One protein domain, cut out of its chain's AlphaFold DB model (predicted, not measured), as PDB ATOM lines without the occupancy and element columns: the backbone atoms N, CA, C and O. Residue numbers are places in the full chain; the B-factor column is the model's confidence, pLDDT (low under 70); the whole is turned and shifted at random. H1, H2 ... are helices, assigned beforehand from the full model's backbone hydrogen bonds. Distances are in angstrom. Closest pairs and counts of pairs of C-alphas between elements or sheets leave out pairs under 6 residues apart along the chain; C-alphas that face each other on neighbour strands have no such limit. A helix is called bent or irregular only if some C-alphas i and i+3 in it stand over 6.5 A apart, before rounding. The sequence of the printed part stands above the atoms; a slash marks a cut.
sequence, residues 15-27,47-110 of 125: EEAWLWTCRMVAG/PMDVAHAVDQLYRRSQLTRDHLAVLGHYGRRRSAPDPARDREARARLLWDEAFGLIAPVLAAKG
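Overview. This is residues 15 to 27 and 47 to 110 of the 125 residues of an uncharacterized protein of Azospirillum brasilense (UniProt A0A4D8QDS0). Two helices, H2 and H3, stand side by side with a gap between them, and the longest helix, H4, crosses both. H1 sits at the other end of the pair from the H2 to H3 link, bridging the first residues of H2 and the last of H3. The printed part has 77 residues with four named helices, in the order H1, H2, H3, H4, and no named strand: it is all helix, with mostly crossed packing, pairs of touching helices standing at large angles. It is compact, with a radius of gyration of the C-alphas of 12.0 A and spans of 35 by 29 by 20 A.

Arrangement. H1, residues 15 to 27, touches residues 47 to 51 of H2, residues 47 to 59, at a steep tilt of 67 degrees, only just short of perpendicular; the closest C-alphas, of Thr 21 and Pro 47, are 4.6 A apart. H1 also touches residues 75 to 76 of H3, residues 65 to 77; the closest C-alphas, of Leu 19 and Gly 75, are 5.5 A apart. H2 and H3 are close but not clearly touching, at a shallow tilt of 22 degrees, opposite ways, with C-alphas 58 and 65 closest at 7.8 A. H4, residues 86 to 108, touches H3 about perpendicular at 84 degrees, closest at the C-alphas of His 67 and Leu 94, 5.7 A. With residues 101 to 106 it touches H2 at 75 degrees, also about perpendicular; C-alphas 54 and 102 are closest at 6.7 A. In H1 and H2 every O i to N i+4 pair is within hydrogen-bond range; in H3 8 of 9 are, in H4 15 of 19.

Along the chain. H1 begins at C-alpha 15 (238.651, 164.690, 220.514) and is 18.8 A long; H2 is 18.7 A and H3 18.6 A. H4 is 34.5 A long and ends at C-alpha 108 (253.380, 160.492, 218.947). H4 is irregular, C-alphas 87 and 90 being 7.1 A apart, and has a kink of 28 degrees near residue 101.

Size, cuts and confidence. The C-alphas farthest apart, of Asp 86 and Gly 110, are 35.5 A apart. Residues 28 to 46 are not printed, and C-alphas 27 and 47 are 11.5 A apart across that cut. The link from H2 to H3 is tight and that from H3 to H4 short. Mean pLDDT of the printed part is 94.5, and residue 27 alone is under 70.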
ATOM      1  N   GLU A  15     240.054 164.384 220.775       96.69
ATOM      2  CA  GLU A  15     238.651 164.690 220.514       96.69
ATOM      3  C   GLU A  15     238.517 165.905 219.592       96.69
ATOM      4  O   GLU A  15     237.865 165.823 218.549       96.69
ATOM      5  N   GLU A  16     239.203 167.006 219.906       94.81
ATOM      6  CA  GLU A  16     239.176 168.196 219.058       94.81
ATOM      7  C   GLU A  16     239.730 167.926 217.656       94.81
ATOM      8  O   GLU A  16     239.147 168.377 216.666       94.81
ATOM      9  N   ALA A  17     240.815 167.153 217.554       95.81
ATOM     10  CA  ALA A  17     241.378 166.753 216.266       95.81
ATOM     11  C   ALA A  17     240.378 165.922 215.436       95.81
ATOM     12  O   ALA A  17     240.267 166.111 214.217       95.81
ATOM     13  N   TRP A  18     239.610 165.032 216.072       96.44
ATOM     14  CA  TRP A  18     238.583 164.230 215.405       96.44
ATOM     15  C   TRP A  18     237.385 165.073 214.960       96.44
ATOM     16  O   TRP A  18     236.989 165.008 213.795       96.44
ATOM     17  N   LEU A  19     236.845 165.925 215.834       94.56
ATOM     18  CA  LEU A  19     235.720 166.806 215.503       94.56
ATOM     19  C   LEU A  19     236.081 167.789 214.381       94.56
ATOM     20  O   LEU A  19     235.292 168.009 213.453       94.56
ATOM     21  N   TRP A  20     237.300 168.331 214.420       92.25
ATOM     22  CA  TRP A  20     237.867 169.124 213.334       92.25
ATOM     23  C   TRP A  20     237.914 168.338 212.019       92.25
ATOM     24  O   TRP A  20     237.453 168.831 210.985       92.25
ATOM     25  N   THR A  21     238.406 167.098 212.065       93.38
ATOM     26  CA  THR A  21     238.454 166.201 210.905       93.38
ATOM     27  C   THR A  21     237.061 165.976 210.321       93.38
ATOM     28  O   THR A  21     236.858 166.186 209.124       93.38
ATOM     29  N   CYS A  22     236.070 165.640 211.152       92.12
ATOM     30  CA  CYS A  22     234.686 165.451 210.717       92.12
ATOM     31  C   CYS A  22     234.115 166.703 210.039       92.12
ATOM     32  O   CYS A  22     233.486 166.592 208.985       92.12
ATOM     33  N   ARG A  23     234.379 167.898 210.589       88.56
ATOM     34  CA  ARG A  23     233.965 169.176 209.987       88.56
ATOM     35  C   ARG A  23     234.580 169.373 208.599       88.56
ATOM     36  O   ARG A  23     233.872 169.754 207.670       88.56
ATOM     37  N   MET A  24     235.879 169.110 208.456       86.38
ATOM     38  CA  MET A  24     236.607 169.306 207.198       86.38
ATOM     39  C   MET A  24     236.198 168.303 206.109       86.38
ATOM     40  O   MET A  24     236.161 168.662 204.934       86.38
ATOM     41  N   VAL A  25     235.869 167.064 206.485       83.50
ATOM     42  CA  VAL A  25     235.446 166.012 205.546       83.50
ATOM     43  C   VAL A  25     233.991 166.175 205.121       83.50
ATOM     44  O   VAL A  25     233.687 166.030 203.940       83.50
ATOM     45  N   ALA A  26     233.091 166.526 206.046       75.62
ATOM     46  CA  ALA A  26     231.679 166.737 205.729       75.62
ATOM     47  C   ALA A  26     231.486 167.821 204.657       75.62
ATOM     48  O   ALA A  26     230.647 167.670 203.775       75.62
ATOM     49  N   GLY A  27     232.315 168.869 204.671       59.94
ATOM     50  CA  GLY A  27     232.298 169.907 203.642       59.94
ATOM     51  C   GLY A  27     232.771 169.472 202.252       59.94
ATOM     52  O   GLY A  27     232.588 170.220 201.300       59.94
ATOM     53  N   PRO A  47     243.273 166.645 207.604       91.56
ATOM     54  CA  PRO A  47     242.141 165.875 208.136       91.56
ATOM     55  C   PRO A  47     242.261 164.363 207.887       91.56
ATOM     56  O   PRO A  47     241.937 163.548 208.747       91.56
ATOM     57  N   MET A  48     242.773 163.970 206.716       93.81
ATOM     58  CA  MET A  48     242.962 162.557 206.375       93.81
ATOM     59  C   MET A  48     244.022 161.867 207.228       93.81
ATOM     60  O   MET A  48     243.882 160.677 207.482       93.81
ATOM     61  N   ASP A  49     245.014 162.585 207.752       95.19
ATOM     62  CA  ASP A  49     246.031 161.975 208.613       95.19
ATOM     63  C   ASP A  49     245.424 161.480 209.935       95.19
ATOM     64  O   ASP A  49     245.789 160.413 210.434       95.19
ATOM     65  N   VAL A  50     244.457 162.225 210.483       96.25
ATOM     66  CA  VAL A  50     243.702 161.829 211.683       96.25
ATOM     67  C   VAL A  50     242.769 160.660 211.361       96.25
ATOM     68  O   VAL A  50     242.754 159.670 212.091       96.25
ATOM     69  N   ALA A  51     242.039 160.722 210.240       95.81
ATOM     70  CA  ALA A  51     241.164 159.629 209.807       95.81
ATOM     71  C   ALA A  51     241.937 158.320 209.561       95.81
ATOM     72  O   ALA A  51     241.488 157.250 209.969       95.81
ATOM     73  N   HIS A  52     243.130 158.400 208.966       97.12
ATOM     74  CA  HIS A  52     244.008 157.251 208.764       97.12
ATOM     75  C   HIS A  52     244.538 156.670 210.076       97.12
ATOM     76  O   HIS A  52     244.662 155.452 210.181       97.12
ATOM     77  N   ALA A  53     244.818 157.493 211.092       97.19
ATOM     78  CA  ALA A  53     245.208 156.988 212.410       97.19
ATOM     79  C   ALA A  53     244.082 156.162 213.061       97.19
ATOM     80  O   ALA A  53     244.340 155.084 213.597       97.19
ATOM     81  N   VAL A  54     242.832 156.626 212.954       97.62
ATOM     82  CA  VAL A  54     241.650 155.891 213.437       97.62
ATOM     83  C   VAL A  54     241.451 154.585 212.657       97.62
ATOM     84  O   VAL A  54     241.288 153.527 213.265       97.62
ATOM     85  N   ASP A  55     241.529 154.622 211.322       97.44
ATOM     86  CA  ASP A  55     241.430 153.422 210.475       97.44
ATOM     87  C   ASP A  55     242.531 152.399 210.802       97.44
ATOM     88  O   ASP A  55     242.270 151.200 210.898       97.44
ATOM     89  N   GLN A  56     243.759 152.857 211.061       97.75
ATOM     90  CA  GLN A  56     244.868 151.988 211.449       97.75
ATOM     91  C   GLN A  56     244.614 151.281 212.788       97.75
ATOM     92  O   GLN A  56     244.913 150.092 212.914       97.75
ATOM     93  N   LEU A  57     244.058 151.983 213.779       97.88
ATOM     94  CA  LEU A  57     243.684 151.392 215.066       97.88
ATOM     95  C   LEU A  57     242.560 150.361 214.917       97.88
ATOM     96  O   LEU A  57     242.619 149.294 215.530       97.88
ATOM     97  N   TYR A  58     241.579 150.631 214.056       97.81
ATOM     98  CA  TYR A  58     240.523 149.672 213.729       97.81
ATOM     99  C   TYR A  58     241.073 148.421 213.029       97.81
ATOM    100  O   TYR A  58     240.776 147.299 213.435       97.81
ATOM    101  N   ARG A  59     241.950 148.578 212.029       97.38
ATOM    102  CA  ARG A  59     242.585 147.441 211.331       97.38
ATOM    103  C   ARG A  59     243.452 146.580 212.246       97.38
ATOM    104  O   ARG A  59     243.612 145.392 211.993       97.38
ATOM    105  N   ARG A  60     244.002 147.170 213.307       97.62
ATOM    106  CA  ARG A  60     244.759 146.469 214.356       97.62
ATOM    107  C   ARG A  60     243.869 145.889 215.458       97.62
ATOM    108  O   ARG A  60     244.403 145.392 216.441       97.62
ATOM    109  N   SER A  61     242.544 145.945 215.300       96.38
ATOM    110  CA  SER A  61     241.547 145.487 216.281       96.38
ATOM    111  C   SER A  61     241.650 146.167 217.652       96.38
ATOM    112  O   SER A  61     241.173 145.624 218.640       96.38
ATOM    113  N   GLN A  62     242.267 147.351 217.721       97.69
ATOM    114  CA  GLN A  62     242.294 148.161 218.943       97.69
ATOM    115  C   GLN A  62     241.004 148.970 219.067       97.69
ATOM    116  O   GLN A  62     240.438 149.080 220.145       97.69
ATOM    117  N   LEU A  63     240.492 149.483 217.944       98.00
ATOM    118  CA  LEU A  63     239.132 150.008 217.877       98.00
ATOM    119  C   LEU A  63     238.180 148.943 217.340       98.00
ATOM    120  O   LEU A  63     238.507 148.211 216.407       98.00
ATOM    121  N   THR A  64     236.978 148.889 217.905       98.12
ATOM    122  CA  THR A  64     235.904 147.991 217.486       98.12
ATOM    123  C   THR A  64     234.958 148.702 216.517       98.12
ATOM    124  O   THR A  64     235.038 149.916 216.300       98.12
ATOM    125  N   ARG A  65     234.015 147.955 215.928       97.69
ATOM    126  CA  ARG A  65     232.943 148.556 215.116       97.69
ATOM    127  C   ARG A  65     232.063 149.504 215.930       97.69
ATOM    128  O   ARG A  65     231.640 150.522 215.390       97.69
ATOM    129  N   ASP A  66     231.842 149.203 217.206       98.06
ATOM    130  CA  ASP A  66     231.041 150.039 218.102       98.06
ATOM    131  C   ASP A  66     231.730 151.384 218.357       98.06
ATOM    132  O   ASP A  66     231.077 152.427 218.275       98.06
ATOM    133  N   HIS A  67     233.060 151.389 218.532       98.44
ATOM    134  CA  HIS A  67     233.843 152.629 218.590       98.44
ATOM    135  C   HIS A  67     233.650 153.471 217.326       98.44
ATOM    136  O   HIS A  67     233.329 154.655 217.413       98.44
ATOM    137  N   LEU A  68     233.782 152.870 216.138       97.81
ATOM    138  CA  LEU A  68     233.602 153.599 214.876       97.81
ATOM    139  C   LEU A  68     232.173 154.128 214.694       97.81
ATOM    140  O   LEU A  68     231.989 155.237 214.188       97.81
ATOM    141  N   ALA A  69     231.162 153.357 215.103       97.38
ATOM    142  CA  ALA A  69     229.767 153.774 215.027       97.38
ATOM    143  C   ALA A  69     229.508 155.013 215.895       97.38
ATOM    144  O   ALA A  69     228.908 155.984 215.421       97.38
ATOM    145  N   VAL A  70     230.020 155.013 217.130       97.81
ATOM    146  CA  VAL A  70     229.938 156.143 218.063       97.81
ATOM    147  C   VAL A  70     230.714 157.351 217.530       97.81
ATOM    148  O   VAL A  70     230.127 158.424 217.366       97.81
ATOM    149  N   LEU A  71     231.985 157.176 217.152       97.62
ATOM    150  CA  LEU A  71     232.825 158.244 216.595       97.62
ATOM    151  C   LEU A  71     232.191 158.897 215.362       97.62
ATOM    152  O   LEU A  71     232.206 160.122 215.230       97.62
ATOM    153  N   GLY A  72     231.605 158.096 214.470       95.06
ATOM    154  CA  GLY A  72     230.920 158.586 213.278       95.06
ATOM    155  C   GLY A  72     229.597 159.290 213.586       95.06
ATOM    156  O   GLY A  72     229.302 160.326 212.987       95.06
ATOM    157  N   HIS A  73     228.788 158.755 214.506       95.25
ATOM    158  CA  HIS A  73     227.511 159.360 214.896       95.25
ATOM    159  C   HIS A  73     227.709 160.739 215.533       95.25
ATOM    160  O   HIS A  73     227.099 161.718 215.095       95.25
ATOM    161  N   TYR A  74     228.592 160.819 216.525       96.06
ATOM    162  CA  TYR A  74     228.838 162.029 217.307       96.06
ATOM    163  C   TYR A  74     229.775 163.014 216.595       96.06
ATOM    164  O   TYR A  74     229.548 164.224 216.635       96.06
ATOM    165  N   GLY A  75     230.720 162.518 215.789       94.12
ATOM    166  CA  GLY A  75     231.542 163.350 214.907       94.12
ATOM    167  C   GLY A  75     230.715 164.166 213.906       94.12
ATOM    168  O   GLY A  75     230.956 165.360 213.728       94.12
ATOM    169  N   ARG A  76     229.659 163.575 213.317       90.31
ATOM    170  CA  ARG A  76     228.712 164.313 212.453       90.31
ATOM    171  C   ARG A  76     227.924 165.386 213.206       90.31
ATOM    172  O   ARG A  76     227.627 166.432 212.637       90.31
ATOM    173  N   ARG A  77     227.592 165.141 214.476       91.25
ATOM    174  CA  ARG A  77     226.886 166.098 215.348       91.25
ATOM    175  C   ARG A  77     227.796 167.193 215.900       91.25
ATOM    176  O   ARG A  77     227.286 168.201 216.378       91.25
ATOM    177  N   ARG A  78     229.118 167.031 215.767       90.75
ATOM    178  CA  ARG A  78     230.148 167.953 216.267       90.75
ATOM    179  C   ARG A  78     230.089 168.135 217.790       90.75
ATOM    180  O   ARG A  78     230.318 169.233 218.282       90.75
ATOM    181  N   SER A  79     229.734 167.078 218.517       92.38
ATOM    182  CA  SER A  79     229.580 167.103 219.973       92.38
ATOM    183  C   SER A  79     229.710 165.690 220.541       92.38
ATOM    184  O   SER A  79     229.263 164.745 219.889       92.38
ATOM    185  N   ALA A  80     230.326 165.557 221.717       93.06
ATOM    186  CA  ALA A  80     230.441 164.299 222.447       93.06
ATOM    187  C   ALA A  80     229.078 163.799 222.972       93.06
ATOM    188  O   ALA A  80     228.151 164.596 223.138       93.06
ATOM    189  N   PRO A  81     228.954 162.495 223.272       94.19
ATOM    190  CA  PRO A  81     227.810 161.962 224.003       94.19
ATOM    191  C   PRO A  81     227.647 162.624 225.373       94.19
ATOM    192  O   PRO A  81     228.632 162.828 226.089       94.19
ATOM    193  N   ASP A  82     226.403 162.920 225.744       92.88
ATOM    194  CA  ASP A  82     226.065 163.512 227.042       92.88
ATOM    195  C   ASP A  82     225.941 162.414 228.120       92.88
ATOM    196  O   ASP A  82     225.001 161.615 228.061       92.88
ATOM    197  N   PRO A  83     226.844 162.348 229.120       88.50
ATOM    198  CA  PRO A  83     226.787 161.325 230.164       88.50
ATOM    199  C   PRO A  83     225.540 161.417 231.051       88.50
ATOM    200  O   PRO A  83     225.158 160.415 231.646       88.50
ATOM    201  N   ALA A  84     224.895 162.586 231.143       92.94
ATOM    202  CA  ALA A  84     223.703 162.771 231.973       92.94
ATOM    203  C   ALA A  84     222.440 162.152 231.350       92.94
ATOM    204  O   ALA A  84     221.383 162.121 231.982       92.94
ATOM    205  N   ARG A  85     222.522 161.671 230.104       91.94
ATOM    206  CA  ARG A  85     221.417 161.012 229.407       91.94
ATOM    207  C   ARG A  85     221.652 159.513 229.383       91.94
ATOM    208  O   ARG A  85     222.535 159.037 228.675       91.94
ATOM    209  N   ASP A  86     220.774 158.752 230.030       89.06
ATOM    210  CA  ASP A  86     220.877 157.285 230.117       89.06
ATOM    211  C   ASP A  86     221.070 156.598 228.756       89.06
ATOM    212  O   ASP A  86     221.839 155.648 228.617       89.06
ATOM    213  N   ARG A  87     220.405 157.111 227.711       90.88
ATOM    214  CA  ARG A  87     220.507 156.577 226.340       90.88
ATOM    215  C   ARG A  87     221.879 156.798 225.700       90.88
ATOM    216  O   ARG A  87     222.227 156.083 224.764       90.88
ATOM    217  N   GLU A  88     222.632 157.787 226.171       94.75
ATOM    218  CA  GLU A  88     223.945 158.167 225.650       94.75
ATOM    219  C   GLU A  88     225.095 157.676 226.544       94.75
ATOM    220  O   GLU A  88     226.229 157.625 226.078       94.75
ATOM    221  N   ALA A  89     224.823 157.215 227.770       94.75
ATOM    222  CA  ALA A  89     225.841 156.735 228.709       94.75
ATOM    223  C   ALA A  89     226.750 155.640 228.115       94.75
ATOM    224  O   ALA A  89     227.974 155.715 228.207       94.75
ATOM    225  N   ARG A  90     226.175 154.651 227.413       95.75
ATOM    226  CA  ARG A  90     226.954 153.611 226.710       95.75
ATOM    227  C   ARG A  90     227.837 154.207 225.611       95.75
ATOM    228  O   ARG A  90     228.980 153.789 225.450       95.75
ATOM    229  N   ALA A  91     227.307 155.164 224.851       97.00
ATOM    230  CA  ALA A  91     228.065 155.831 223.801       97.00
ATOM    231  C   ALA A  91     229.187 156.692 224.387       97.00
ATOM    232  O   ALA A  91     230.265 156.736 223.806       97.00
ATOM    233  N   ARG A  92     228.968 157.315 225.550       97.38
ATOM    234  CA  ARG A  92     229.997 158.065 226.265       97.38
ATOM    235  C   ARG A  92     231.180 157.182 226.647       97.38
ATOM    236  O   ARG A  92     232.307 157.548 226.348       97.38
ATOM    237  N   LEU A  93     230.927 156.005 227.220       97.31
ATOM    238  CA  LEU A  93     232.000 155.070 227.583       97.31
ATOM    239  C   LEU A  93     232.840 154.662 226.364       97.31
ATOM    240  O   LEU A  93     234.062 154.722 226.410       97.31
ATOM    241  N   LEU A  94     232.181 154.317 225.254       98.00
ATOM    242  CA  LEU A  94     232.851 153.959 223.997       98.00
ATOM    243  C   LEU A  94     233.614 155.138 223.373       98.00
ATOM    244  O   LEU A  94     234.625 154.938 222.705       98.00
ATOM    245  N   TRP A  95     233.116 156.362 223.553       97.94
ATOM    246  CA  TRP A  95     233.784 157.586 223.116       97.94
ATOM    247  C   TRP A  95     235.076 157.811 223.905       97.94
ATOM    248  O   TRP A  95     236.133 157.986 223.299       97.94
ATOM    249  N   ASP A  96     235.008 157.729 225.233       97.50
ATOM    250  CA  ASP A  96     236.164 157.896 226.117       97.50
ATOM    251  C   ASP A  96     237.210 156.793 225.893       97.50
ATOM    252  O   ASP A  96     238.395 157.088 225.734       97.50
ATOM    253  N   GLU A  97     236.777 155.532 225.783       97.88
ATOM    254  CA  GLU A  97     237.651 154.397 225.461       97.88
ATOM    255  C   GLU A  97     238.369 154.609 224.121       97.88
ATOM    256  O   GLU A  97     239.593 154.473 224.027       97.88
ATOM    257  N   ALA A  98     237.631 155.016 223.083       98.19
ATOM    258  CA  ALA A  98     238.215 155.283 221.777       98.19
ATOM    259  C   ALA A  98     239.276 156.391 221.843       98.19
ATOM    260  O   ALA A  98     240.354 156.238 221.261       98.19
ATOM    261  N   PHE A  99     239.020 157.490 222.558       97.94
ATOM    262  CA  PHE A  99     239.998 158.573 222.677       97.94
ATOM    263  C   PHE A  99     241.192 158.230 223.567       97.94
ATOM    264  O   PHE A  99     242.294 158.691 223.258       97.94
ATOM    265  N   GLY A 100     241.032 157.342 224.551       96.75
ATOM    266  CA  GLY A 100     242.155 156.743 225.282       96.75
ATOM    267  C   GLY A 100     243.124 155.978 224.372       96.75
ATOM    268  O   GLY A 100     244.334 155.998 224.587       96.75
ATOM    269  N   LEU A 101     242.614 155.364 223.299       97.69
ATOM    270  CA  LEU A 101     243.422 154.645 222.305       97.69
ATOM    271  C   LEU A 101     243.973 155.560 221.199       97.69
ATOM    272  O   LEU A 101     245.091 155.367 220.718       97.69
ATOM    273  N   ILE A 102     243.202 156.564 220.779       97.81
ATOM    274  CA  ILE A 102     243.585 157.485 219.699       97.81
ATOM    275  C   ILE A 102     244.640 158.492 220.174       97.81
ATOM    276  O   ILE A 102     245.590 158.775 219.434       97.81
ATOM    277  N   ALA A 103     244.510 159.033 221.390       97.06
ATOM    278  CA  ALA A 103     245.359 160.122 221.870       97.06
ATOM    279  C   ALA A 103     246.866 159.801 221.849       97.06
ATOM    280  O   ALA A 103     247.613 160.602 221.281       97.06
ATOM    281  N   PRO A 104     247.346 158.633 222.326       96.19
ATOM    282  CA  PRO A 104     248.770 158.297 222.264       96.19
ATOM    283  C   PRO A 104     249.325 158.278 220.833       96.19
ATOM    284  O   PRO A 104     250.442 158.738 220.590       96.19
ATOM    285  N   VAL A 105     248.536 157.798 219.864       96.50
ATOM    286  CA  VAL A 105     248.941 157.735 218.451       96.50
ATOM    287  C   VAL A 105     249.064 159.132 217.849       96.50
ATOM    288  O   VAL A 105     250.022 159.407 217.124       96.50
ATOM    289  N   LEU A 106     248.117 160.025 218.142       95.94
ATOM    290  CA  LEU A 106     248.158 161.396 217.633       95.94
ATOM    291  C   LEU A 106     249.243 162.232 218.323       95.94
ATOM    292  O   LEU A 106     249.901 163.037 217.660       95.94
ATOM    293  N   ALA A 107     249.476 162.014 219.620       95.38
ATOM    294  CA  ALA A 107     250.539 162.675 220.373       95.38
ATOM    295  C   ALA A 107     251.923 162.270 219.843       95.38
ATOM    296  O   ALA A 107     252.766 163.132 219.606       95.38
ATOM    297  N   ALA A 108     252.139 160.981 219.553       94.75
ATOM    298  CA  ALA A 108     253.380 160.492 218.947       94.75
ATOM    299  C   ALA A 108     253.658 161.098 217.557       94.75
ATOM    300  O   ALA A 108     254.811 161.207 217.145       94.75
ATOM    301  N   LYS A 109     252.609 161.517 216.837       92.19
ATOM    302  CA  LYS A 109     252.706 162.219 215.545       92.19
ATOM    303  C   LYS A 109     252.855 163.742 215.687       92.19
ATOM    304  O   LYS A 109     253.014 164.422 214.678       92.19
ATOM    305  N   GLY A 110     252.782 164.285 216.905       94.25
ATOM    306  CA  GLY A 110     252.810 165.727 217.170       94.25
ATOM    307  C   GLY A 110     251.538 166.461 216.736       94.25
ATOM    308  O   GLY A 110     251.563 167.675 216.543       94.25
TER     309      GLY A 110